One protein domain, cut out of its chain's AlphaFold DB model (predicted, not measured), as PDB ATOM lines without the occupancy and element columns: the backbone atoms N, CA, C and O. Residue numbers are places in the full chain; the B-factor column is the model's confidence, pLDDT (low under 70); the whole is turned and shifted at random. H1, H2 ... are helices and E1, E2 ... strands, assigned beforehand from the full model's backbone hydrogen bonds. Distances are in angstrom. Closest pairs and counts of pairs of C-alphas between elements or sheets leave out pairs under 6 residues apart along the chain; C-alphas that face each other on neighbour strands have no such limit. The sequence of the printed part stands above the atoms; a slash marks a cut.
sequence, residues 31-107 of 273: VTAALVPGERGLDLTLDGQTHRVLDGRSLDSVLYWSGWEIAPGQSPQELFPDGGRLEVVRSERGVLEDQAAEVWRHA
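This is residues 31 to 107 of the 273 residues of an uncharacterized protein of Streptomyces alboflavus (UniProt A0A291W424). A strongly twisted sheet of five strands, curled like part of a barrel, wraps round one helix, H1, while the long last helix, H3, leads away from this body, with residues 99 to 107 sticking out as a free arm. The short helix H2 only grazes the sheet. The printed part has 77 residues, with three named helices and five named strands in the order E1 E2 E3 H1 E4 H2 E5 H3; the sheet runs E3 E2 E1 E5 E4, antiparallel throughout, and the class is mixed, helices and strands. It is compact, with a radius of gyration of the C-alphas of 13.3 A, and elongated, spanning 44 by 27 by 18 A.

E1, residues 31 to 38, E2, residues 41 to 46, and E3, residues 49 to 53, form a meander, each strand the antiparallel neighbour of the one before; E1 and E2 are a hairpin, as are E2 and E3. N 38 and O 41 are 2.8 A apart, and N 44 and O 51 are 2.8 A apart, both within hydrogen-bond range. E5, residues 84 to 90, is staggered: its residues 84 to 88 pair with E1, with N 33 and O 86 at 2.8 A, and its residues 88 to 90 pair with E4, residues 68 to 70, with N 89 and O 69 at 2.8 A. E3 and E4 are the edge strands, and they are apart. The way across the sheet turns by 117 degrees, and the sheet curls round H1, residues 56 to 66, in two layers, a helix on one face of a sheet. The closest C-alphas of H1 and E3 are those of Val 53 and Leu 59, 5.5 A apart; those of H1 and E4 are Leu 63 and Glu 69, 5.6 A. H2, residues 76 to 79, only grazes the sheet; H3, residues 92 to 106, only grazes it with residues 92 to 98. H1 and H3 are close but not clearly touching, with the C-alphas of Ser 66 and Gly 94 7.2 A apart, at a shallow tilt of 30 degrees, the same way. In H1 and H3 every O i to N i+4 pair is within hydrogen-bond range; H2 is too short for such a pair.

E1 begins at C-alpha 31, (33.293, 11.427, 20.745), and is 20.9 A long; E5 is 19.2 A, E2 16.1 A, E3 12.8 A and E4 7.0 A. H1 is 15.3 A long, from C-alpha 56 at (15.913, 5.940, 17.959), and H2 is 5.5 A. H3 is 21.1 A long and ends at C-alpha 106, (37.063, 31.783, 33.455).

The C-alphas farthest apart are those of Asp 82 and Ala 107, 43.9 A. The printed part has no cut, and each link between named elements is tight. Its mean pLDDT is 74.4; residue 61, residues 64 to 67 and residues 92 to 107 are under 70.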
ATOM      1  N   VAL A  31      33.175  12.391  19.648       84.06
ATOM      2  CA  VAL A  31      33.293  11.427  20.745       84.06
ATOM      3  C   VAL A  31      32.578  10.143  20.354       84.06
ATOM      4  O   VAL A  31      31.510  10.153  19.749       84.06
ATOM      5  N   THR A  32      33.173   9.004  20.696       86.56
ATOM      6  CA  THR A  32      32.509   7.711  20.542       86.56
ATOM      7  C   THR A  32      31.707   7.407  21.800       86.56
ATOM      8  O   THR A  32      32.277   7.067  22.838       86.56
ATOM      9  N   ALA A  33      30.389   7.495  21.690       85.94
ATOM     10  CA  ALA A  33      29.461   7.087  22.724       85.94
ATOM     11  C   ALA A  33      29.239   5.571  22.671       85.94
ATOM     12  O   ALA A  33      29.098   4.974  21.598       85.94
ATOM     13  N   ALA A  34      29.201   4.938  23.840       86.25
ATOM     14  CA  ALA A  34      28.798   3.544  23.957       86.25
ATOM     15  C   ALA A  34      27.305   3.483  24.283       86.25
ATOM     16  O   ALA A  34      26.863   4.105  25.249       86.25
ATOM     17  N   LEU A  35      26.559   2.709  23.494       87.88
ATOM     18  CA  LEU A  35      25.217   2.264  23.840       87.88
ATOM     19  C   LEU A  35      25.300   0.811  24.288       87.88
ATOM     20  O   LEU A  35      25.705  -0.057  23.511       87.88
ATOM     21  N   VAL A  36      24.935   0.544  25.536       90.25
ATOM     22  CA  VAL A  36      25.017  -0.792  26.137       90.25
ATOM     23  C   VAL A  36      23.610  -1.280  26.471       90.25
ATOM     24  O   VAL A  36      22.822  -0.491  26.986       90.25
ATOM     25  N   PRO A  37      23.262  -2.552  26.215       87.75
ATOM     26  CA  PRO A  37      21.984  -3.101  26.654       87.75
ATOM     27  C   PRO A  37      21.783  -2.957  28.167       87.75
ATOM     28  O   PRO A  37      22.579  -3.461  28.961       87.75
ATOM     29  N   GLY A  38      20.702  -2.282  28.548       82.62
ATOM     30  CA  GLY A  38      20.235  -2.125  29.920       82.62
ATOM     31  C   GLY A  38      18.937  -2.897  30.171       82.62
ATOM     32  O   GLY A  38      18.377  -3.543  29.284       82.62
ATOM     33  N   GLU A  39      18.404  -2.814  31.393       76.81
ATOM     34  CA  GLU A  39      17.188  -3.553  31.784       76.81
ATOM     35  C   GLU A  39      15.936  -3.170  30.970       76.81
ATOM     36  O   GLU A  39      14.977  -3.940  30.902       76.81
ATOM     37  N   ARG A  40      15.913  -1.961  30.386       78.75
ATOM     38  CA  ARG A  40      14.764  -1.402  29.652       78.75
ATOM     39  C   ARG A  40      15.195  -0.552  28.453       78.75
ATOM     40  O   ARG A  40      14.783   0.598  28.354       78.75
ATOM     41  N   GLY A  41      16.018  -1.102  27.565       85.06
ATOM     42  CA  GLY A  41      16.518  -0.409  26.372       85.06
ATOM     43  C   GLY A  41      18.040  -0.364  26.350       85.06
ATOM     44  O   GLY A  41      18.689  -1.280  26.848       85.06
ATOM     45  N   LEU A  42      18.601   0.693  25.780       87.06
ATOM     46  CA  LEU A  42      20.033   0.962  25.764       87.06
ATOM     47  C   LEU A  42      20.374   2.060  26.770       87.06
ATOM     48  O   LEU A  42      19.628   3.022  26.917       87.06
ATOM     49  N   ASP A  43      21.517   1.943  27.424       88.88
ATOM     50  CA  ASP A  43      22.103   3.005  28.230       88.88
ATOM     51  C   ASP A  43      23.231   3.661  27.420       88.88
ATOM     52  O   ASP A  43      24.177   2.998  26.988       88.88
ATOM     53  N   LEU A  44      23.100   4.964  27.181       85.81
ATOM     54  CA  LEU A  44      24.052   5.815  26.474       85.81
ATOM     55  C   LEU A  44      24.900   6.566  27.497       85.81
ATOM     56  O   LEU A  44      24.357   7.308  28.309       85.81
ATOM     57  N   THR A  45      26.221   6.407  27.452       84.62
ATOM     58  CA  THR A  45      27.132   7.201  28.297       84.62
ATOM     59  C   THR A  45      27.765   8.335  27.492       84.62
ATOM     60  O   THR A  45      28.468   8.068  26.515       84.62
ATOM     61  N   LEU A  46      27.537   9.580  27.918       79.06
ATOM     62  CA  LEU A  46      28.073  10.810  27.327       79.06
ATOM     63  C   LEU A  46      28.492  11.771  28.439       79.06
ATOM     64  O   LEU A  46      27.794  11.896  29.435       79.06
ATOM     65  N   ASP A  47      29.659  12.404  28.298       70.56
ATOM     66  CA  ASP A  47      30.182  13.397  29.255       70.56
ATOM     67  C   ASP A  47      30.182  12.957  30.733       70.56
ATOM     68  O   ASP A  47      30.066  13.759  31.654       70.56
ATOM     69  N   GLY A  48      30.347  11.654  30.976       74.50
ATOM     70  CA  GLY A  48      30.338  11.074  32.323       74.50
ATOM     71  C   GLY A  48      28.943  10.858  32.918       74.50
ATOM     72  O   GLY A  48      28.846  10.325  34.022       74.50
ATOM     73  N   GLN A  49      27.882  11.202  32.188       73.06
ATOM     74  CA  GLN A  49      26.493  10.911  32.530       73.06
ATOM     75  C   GLN A  49      25.964   9.726  31.717       73.06
ATOM     76  O   GLN A  49      26.374   9.481  30.580       73.06
ATOM     77  N   THR A  50      25.038   8.974  32.311       81.81
ATOM     78  CA  THR A  50      24.380   7.837  31.661       81.81
ATOM     79  C   THR A  50      22.906   8.149  31.453       81.81
ATOM     80  O   THR A  50      22.166   8.369  32.411       81.81
ATOM     81  N   HIS A  51      22.469   8.115  30.200       80.50
ATOM     82  CA  HIS A  51      21.096   8.367  29.788       80.50
ATOM     83  C   HIS A  51      20.448   7.081  29.287       80.50
ATOM     84  O   HIS A  51      21.059   6.307  28.551       80.50
ATOM     85  N   ARG A  52      19.178   6.871  29.634       84.31
ATOM     86  CA  ARG A  52      18.408   5.741  29.115       84.31
ATOM     87  C   ARG A  52      17.783   6.084  27.768       84.31
ATOM     88  O   ARG A  52      17.122   7.110  27.625       84.31
ATOM     89  N   VAL A  53      17.924   5.166  26.824       82.69
ATOM     90  CA  VAL A  53      17.481   5.278  25.439       82.69
ATOM     91  C   VAL A  53      16.617   4.063  25.094       82.69
ATOM     92  O   VAL A  53      17.068   2.922  25.103       82.69
ATOM     93  N   LEU A  54      15.341   4.294  24.807       83.31
ATOM     94  CA  LEU A  54      14.348   3.246  24.547       83.31
ATOM     95  C   LEU A  54      14.298   2.841  23.067       83.31
ATOM     96  O   LEU A  54      14.063   1.680  22.741       83.31
ATOM     97  N   ASP A  55      14.502   3.814  22.185       81.94
ATOM     98  CA  ASP A  55      14.458   3.700  20.730       81.94
ATOM     99  C   ASP A  55      15.229   4.857  20.060       81.94
ATOM    100  O   ASP A  55      15.755   5.751  20.730       81.94
ATOM    101  N   GLY A  56      15.253   4.879  18.723       79.62
ATOM    102  CA  GLY A  56      15.913   5.940  17.959       79.62
ATOM    103  C   GLY A  56      15.388   7.355  18.241       79.62
ATOM    104  O   GLY A  56      16.173   8.290  18.256       79.62
ATOM    105  N   ARG A  57      14.097   7.542  18.556       79.38
ATOM    106  CA  ARG A  57      13.549   8.884  18.850       79.38
ATOM    107  C   ARG A  57      13.991   9.393  20.214       79.38
ATOM    108  O   ARG A  57      14.244  10.585  20.390       79.38
ATOM    109  N   SER A  58      14.055   8.495  21.193       79.00
ATOM    110  CA  SER A  58      14.601   8.827  22.508       79.00
ATOM    111  C   SER A  58      16.101   9.116  22.436       79.00
ATOM    112  O   SER A  58      16.569   9.987  23.160       79.00
ATOM    113  N   LEU A  59      16.832   8.461  21.522       79.25
ATOM    114  CA  LEU A  59      18.241   8.754  21.261       79.25
ATOM    115  C   LEU A  59      18.398  10.165  20.702       79.25
ATOM    116  O   LEU A  59      19.143  10.955  21.271       79.25
ATOM    117  N   ASP A  60      17.637  10.496  19.657       77.12
ATOM    118  CA  ASP A  60      17.641  11.833  19.055       77.12
ATOM    119  C   ASP A  60      17.303  12.911  20.096       77.12
ATOM    120  O   ASP A  60      17.946  13.956  20.148       77.12
ATOM    121  N   SER A  61      16.334  12.638  20.977       66.69
ATOM    122  CA  SER A  61      15.957  13.564  22.052       66.69
ATOM    123  C   SER A  61      17.075  13.745  23.079       66.69
ATOM    124  O   SER A  61      17.377  14.875  23.453       66.69
ATOM    125  N   VAL A  62      17.695  12.656  23.548       70.50
ATOM    126  CA  VAL A  62      18.806  12.723  24.512       70.50
ATOM    127  C   VAL A  62      19.984  13.493  23.921       70.50
ATOM    128  O   VAL A  62      20.525  14.372  24.587       70.50
ATOM    129  N   LEU A  63      20.352  13.213  22.669       76.06
ATOM    130  CA  LEU A  63      21.438  13.908  21.978       76.06
ATOM    131  C   LEU A  63      21.127  15.402  21.814       76.06
ATOM    132  O   LEU A  63      21.929  16.238  22.225       76.06
ATOM    133  N   TYR A  64      19.919  15.743  21.357       69.69
ATOM    134  CA  TYR A  64      19.482  17.133  21.210       69.69
ATOM    135  C   TYR A  64      19.588  17.933  22.515       69.69
ATOM    136  O   TYR A  64      20.114  19.046  22.520       69.69
ATOM    137  N   TRP A  65      19.103  17.374  23.629       59.25
ATOM    138  CA  TRP A  65      19.129  18.058  24.927       59.25
ATOM    139  C   TRP A  65      20.509  18.100  25.573       59.25
ATOM    140  O   TRP A  65      20.761  18.996  26.369       59.25
ATOM    141  N   SER A  66      21.386  17.160  25.231       62.81
ATOM    142  CA  SER A  66      22.760  17.133  25.734       62.81
ATOM    143  C   SER A  66      23.733  17.924  24.860       62.81
ATOM    144  O   SER A  66      24.915  17.950  25.183       62.81
ATOM    145  N   GLY A  67      23.280  18.568  23.776       68.62
ATOM    146  CA  GLY A  67      24.138  19.357  22.882       68.62
ATOM    147  C   GLY A  67      24.992  18.506  21.931       68.62
ATOM    148  O   GLY A  67      26.027  18.955  21.436       68.62
ATOM    149  N   TRP A  68      24.581  17.267  21.673       81.56
ATOM    150  CA  TRP A  68      25.259  16.331  20.778       81.56
ATOM    151  C   TRP A  68      24.390  16.011  19.560       81.56
ATOM    152  O   TRP A  68      23.164  16.093  19.598       81.56
ATOM    153  N   GLU A  69      25.020  15.606  18.468       86.69
ATOM    154  CA  GLU A  69      24.338  15.070  17.294       86.69
ATOM    155  C   GLU A  69      25.094  13.868  16.732       86.69
ATOM    156  O   GLU A  69      26.274  13.657  17.015       86.69
ATOM    157  N   ILE A  70      24.403  13.038  15.957       89.38
ATOM    158  CA  ILE A  70      25.000  11.846  15.350       89.38
ATOM    159  C   ILE A  70      25.932  12.273  14.222       89.38
ATOM    160  O   ILE A  70      25.549  13.066  13.360       89.38
ATOM    161  N   ALA A  71      27.137  11.706  14.196       87.44
ATOM    162  CA  ALA A  71      28.090  11.974  13.136       87.44
ATOM    163  C   ALA A  71      27.498  11.619  11.752       87.44
ATOM    164  O   ALA A  71      26.817  10.593  11.603       87.44
ATOM    165  N   PRO A  72      27.769  12.423  10.709       82.12
ATOM    166  CA  PRO A  72      27.241  12.173   9.374       82.12
ATOM    167  C   PRO A  72      27.555  10.760   8.865       82.12
ATOM    168  O   PRO A  72      28.685  10.285   8.948       82.12
ATOM    169  N   GLY A  73      26.555  10.105   8.271       81.00
ATOM    170  CA  GLY A  73      26.716   8.789   7.645       81.00
ATOM    171  C   GLY A  73      26.500   7.591   8.572       81.00
ATOM    172  O   GLY A  73      26.659   6.460   8.116       81.00
ATOM    173  N   GLN A  74      26.102   7.810   9.827       81.62
ATOM    174  CA  GLN A  74      25.689   6.739  10.734       81.62
ATOM    175  C   GLN A  74      24.165   6.587  10.785       81.62
ATOM    176  O   GLN A  74      23.423   7.568  10.733       81.62
ATOM    177  N   SER A  75      23.697   5.341  10.900       82.62
ATOM    178  CA  SER A  75      22.284   5.020  11.104       82.62
ATOM    179  C   SER A  75      22.072   4.516  12.536       82.62
ATOM    180  O   SER A  75      22.373   3.356  12.825       82.62
ATOM    181  N   PRO A  76      21.541   5.338  13.458       79.38
ATOM    182  CA  PRO A  76      21.334   4.936  14.854       79.38
ATOM    183  C   PRO A  76      20.378   3.753  15.016       79.38
ATOM    184  O   PRO A  76      20.433   3.041  16.012       79.38
ATOM    185  N   GLN A  77      19.494   3.535  14.042       78.69
ATOM    186  CA  GLN A  77      18.484   2.477  14.074       78.69
ATOM    187  C   GLN A  77      19.113   1.080  14.067       78.69
ATOM    188  O   GLN A  77      18.536   0.153  14.627       78.69
ATOM    189  N   GLU A  78      20.306   0.938  13.486       83.06
ATOM    190  CA  GLU A  78      21.042  -0.330  13.419       83.06
ATOM    191  C   GLU A  78      21.664  -0.729  14.766       83.06
ATOM    192  O   GLU A  78      22.088  -1.869  14.933       83.06
ATOM    193  N   LEU A  79      21.701   0.191  15.734       80.81
ATOM    194  CA  LEU A  79      22.248  -0.046  17.071       80.81
ATOM    195  C   LEU A  79      21.212  -0.626  18.040       80.81
ATOM    196  O   LEU A  79      21.568  -1.018  19.146       80.81
ATOM    197  N   PHE A  80      19.933  -0.684  17.662       83.31
ATOM    198  CA  PHE A  80      18.878  -1.230  18.513       83.31
ATOM    199  C   PHE A  80      18.503  -2.657  18.093       83.31
ATOM    200  O   PHE A  80      18.354  -2.917  16.900       83.31
ATOM    201  N   PRO A  81      18.255  -3.573  19.051       81.62
ATOM    202  CA  PRO A  81      18.321  -3.401  20.509       81.62
ATOM    203  C   PRO A  81      19.689  -3.766  21.109       81.62
ATOM    204  O   PRO A  81      19.847  -3.725  22.326       81.62
ATOM    205  N   ASP A  82      20.645  -4.182  20.280       84.94
ATOM    206  CA  ASP A  82      21.852  -4.883  20.731       84.94
ATOM    207  C   ASP A  82      22.954  -3.947  21.255       84.94
ATOM    208  O   ASP A  82      23.918  -4.392  21.882       84.94
ATOM    209  N   GLY A  83      22.797  -2.642  21.046       86.88
ATOM    210  CA  GLY A  83      23.778  -1.633  21.403       86.88
ATOM    211  C   GLY A  83      24.940  -1.583  20.417       86.88
ATOM    212  O   GLY A  83      24.972  -2.253  19.385       86.88
ATOM    213  N   GLY A  84      25.921  -0.749  20.729       88.19
ATOM    214  CA  GLY A  84      27.093  -0.578  19.889       88.19
ATOM    215  C   GLY A  84      27.811   0.733  20.149       88.19
ATOM    216  O   GLY A  84      27.715   1.325  21.225       88.19
ATOM    217  N   ARG A  85      28.579   1.165  19.153       87.94
ATOM    218  CA  ARG A  85      29.307   2.430  19.192       87.94
ATOM    219  C   ARG A  85      28.634   3.416  18.258       87.94
ATOM    220  O   ARG A  85      28.404   3.091  17.097       87.94
ATOM    221  N   LEU A  86      28.363   4.600  18.780       88.81
ATOM    222  CA  LEU A  86      27.826   5.730  18.043       88.81
ATOM    223  C   LEU A  86      28.879   6.829  18.070       88.81
ATOM    224  O   LEU A  86      29.370   7.188  19.139       88.81
ATOM    225  N   GLU A  87      29.262   7.338  16.910       90.44
ATOM    226  CA  GLU A  87      30.058   8.557  16.863       90.44
ATOM    227  C   GLU A  87      29.098   9.731  16.943       90.44
ATOM    228  O   GLU A  87      28.159   9.852  16.153       90.44
ATOM    229  N   VAL A  88      29.325  10.580  17.932       89.56
ATOM    230  CA  VAL A  88      28.595  11.824  18.100       89.56
ATOM    231  C   VAL A  88      29.557  12.982  17.937       89.56
ATOM    232  O   VAL A  88      30.737  12.891  18.285       89.56
ATOM    233  N   VAL A  89      29.053  14.072  17.391       89.25
ATOM    234  CA  VAL A  89      29.771  15.337  17.288       89.25
ATOM    235  C   VAL A  89      29.024  16.375  18.100       89.25
ATOM    236  O   VAL A  89      27.809  16.277  18.296       89.25
ATOM    237  N   ARG A  90      29.759  17.343  18.641       80.88
ATOM    238  CA  ARG A  90      29.137  18.455  19.349       80.88
ATOM    239  C   ARG A  90      28.293  19.244  18.350       80.88
ATOM    240  O   ARG A  90      28.812  19.647  17.312       80.88
ATOM    241  N   SER A  91      27.009  19.433  18.645       71.75
ATOM    242  CA  SER A  91      26.151  20.249  17.785       71.75
ATOM    243  C   SER A  91      26.555  21.719  17.895       71.75
ATOM    244  O   SER A  91      27.202  22.117  18.864       71.75
ATOM    245  N   GLU A  92      26.148  22.553  16.937       63.00
ATOM    246  CA  GLU A  92      26.392  24.002  16.996       63.00
ATOM    247  C   GLU A  92      25.897  24.607  18.322       63.00
ATOM    248  O   GLU A  92      26.628  25.338  18.990       63.00
ATOM    249  N   ARG A  93      24.710  24.186  18.776       60.50
ATOM    250  CA  ARG A  93      24.169  24.525  20.097       60.50
ATOM    251  C   ARG A  93      25.092  24.073  21.234       60.50
ATOM    252  O   ARG A  93      25.395  24.874  22.111       60.50
ATOM    253  N   GLY A  94      25.540  22.818  21.228       53.34
ATOM    254  CA  GLY A  94      26.430  22.298  22.270       53.34
ATOM    255  C   GLY A  94      27.788  23.004  22.306       53.34
ATOM    256  O   GLY A  94      28.348  23.200  23.381       53.34
ATOM    257  N   VAL A  95      28.307  23.439  21.153       57.00
ATOM    258  CA  VAL A  95      29.537  24.246  21.070       57.00
ATOM    259  C   VAL A  95      29.327  25.614  21.718       57.00
ATOM    260  O   VAL A  95      30.199  26.071  22.454       57.00
ATOM    261  N   LEU A  96      28.180  26.253  21.479       48.12
ATOM    262  CA  LEU A  96      27.828  27.522  22.120       48.12
ATOM    263  C   LEU A  96      27.633  27.358  23.636       48.12
ATOM    264  O   LEU A  96      28.121  28.189  24.398       48.12
ATOM    265  N   GLU A  97      26.995  26.274  24.088       49.88
ATOM    266  CA  GLU A  97      26.857  25.941  25.516       49.88
ATOM    267  C   GLU A  97      28.226  25.700  26.178       49.88
ATOM    268  O   GLU A  97      28.486  26.213  27.267       49.88
ATOM    269  N   ASP A  98      29.143  24.999  25.506       54.25
ATOM    270  CA  ASP A  98      30.507  24.775  26.000       54.25
ATOM    271  C   ASP A  98      31.307  26.081  26.076       54.25
ATOM    272  O   ASP A  98      32.029  26.301  27.052       54.25
ATOM    273  N   GLN A  99      31.169  26.949  25.067       49.03
ATOM    274  CA  GLN A  99      31.785  28.278  25.038       49.03
ATOM    275  C   GLN A  99      31.246  29.155  26.162       49.03
ATOM    276  O   GLN A  99      32.036  29.766  26.881       49.03
ATOM    277  N   ALA A 100      29.928  29.169  26.368       45.34
ATOM    278  CA  ALA A 100      29.314  29.856  27.492       45.34
ATOM    279  C   ALA A 100      29.873  29.305  28.810       45.34
ATOM    280  O   ALA A 100      30.397  30.069  29.614       45.34
ATOM    281  N   ALA A 101      29.865  27.985  29.016       49.03
ATOM    282  CA  ALA A 101      30.394  27.351  30.224       49.03
ATOM    283  C   ALA A 101      31.902  27.598  30.440       49.03
ATOM    284  O   ALA A 101      32.376  27.606  31.579       49.03
ATOM    285  N   GLU A 102      32.688  27.760  29.373       46.41
ATOM    286  CA  GLU A 102      34.106  28.129  29.433       46.41
ATOM    287  C   GLU A 102      34.290  29.598  29.833       46.41
ATOM    288  O   GLU A 102      35.074  29.886  30.740       46.41
ATOM    289  N   VAL A 103      33.514  30.509  29.240       42.72
ATOM    290  CA  VAL A 103      33.453  31.919  29.650       42.72
ATOM    291  C   VAL A 103      33.039  32.024  31.120       42.72
ATOM    292  O   VAL A 103      33.701  32.720  31.888       42.72
ATOM    293  N   TRP A 104      32.040  31.252  31.552       41.12
ATOM    294  CA  TRP A 104      31.589  31.176  32.944       41.12
ATOM    295  C   TRP A 104      32.651  30.605  33.891       41.12
ATOM    296  O   TRP A 104      32.821  31.119  34.994       41.12
ATOM    297  N   ARG A 105      33.418  29.586  33.475       43.97
ATOM    298  CA  ARG A 105      34.522  29.022  34.279       43.97
ATOM    299  C   ARG A 105      35.706  29.975  34.438       43.97
ATOM    300  O   ARG A 105      36.430  29.875  35.429       43.97
ATOM    301  N   HIS A 106      35.942  30.840  33.456       36.75
ATOM    302  CA  HIS A 106      37.063  31.783  33.455       36.75
ATOM    303  C   HIS A 106      36.688  33.188  33.931       36.75
ATOM    304  O   HIS A 106      37.579  33.956  34.309       36.75
ATOM    305  N   ALA A 107      35.396  33.510  33.996       33.81
ATOM    306  CA  ALA A 107      34.901  34.626  34.779       33.81
ATOM    307  C   ALA A 107      35.281  34.381  36.247       33.81
ATOM    308  O   ALA A 107      34.895  33.389  36.859       33.81
TER     309      ALA A 107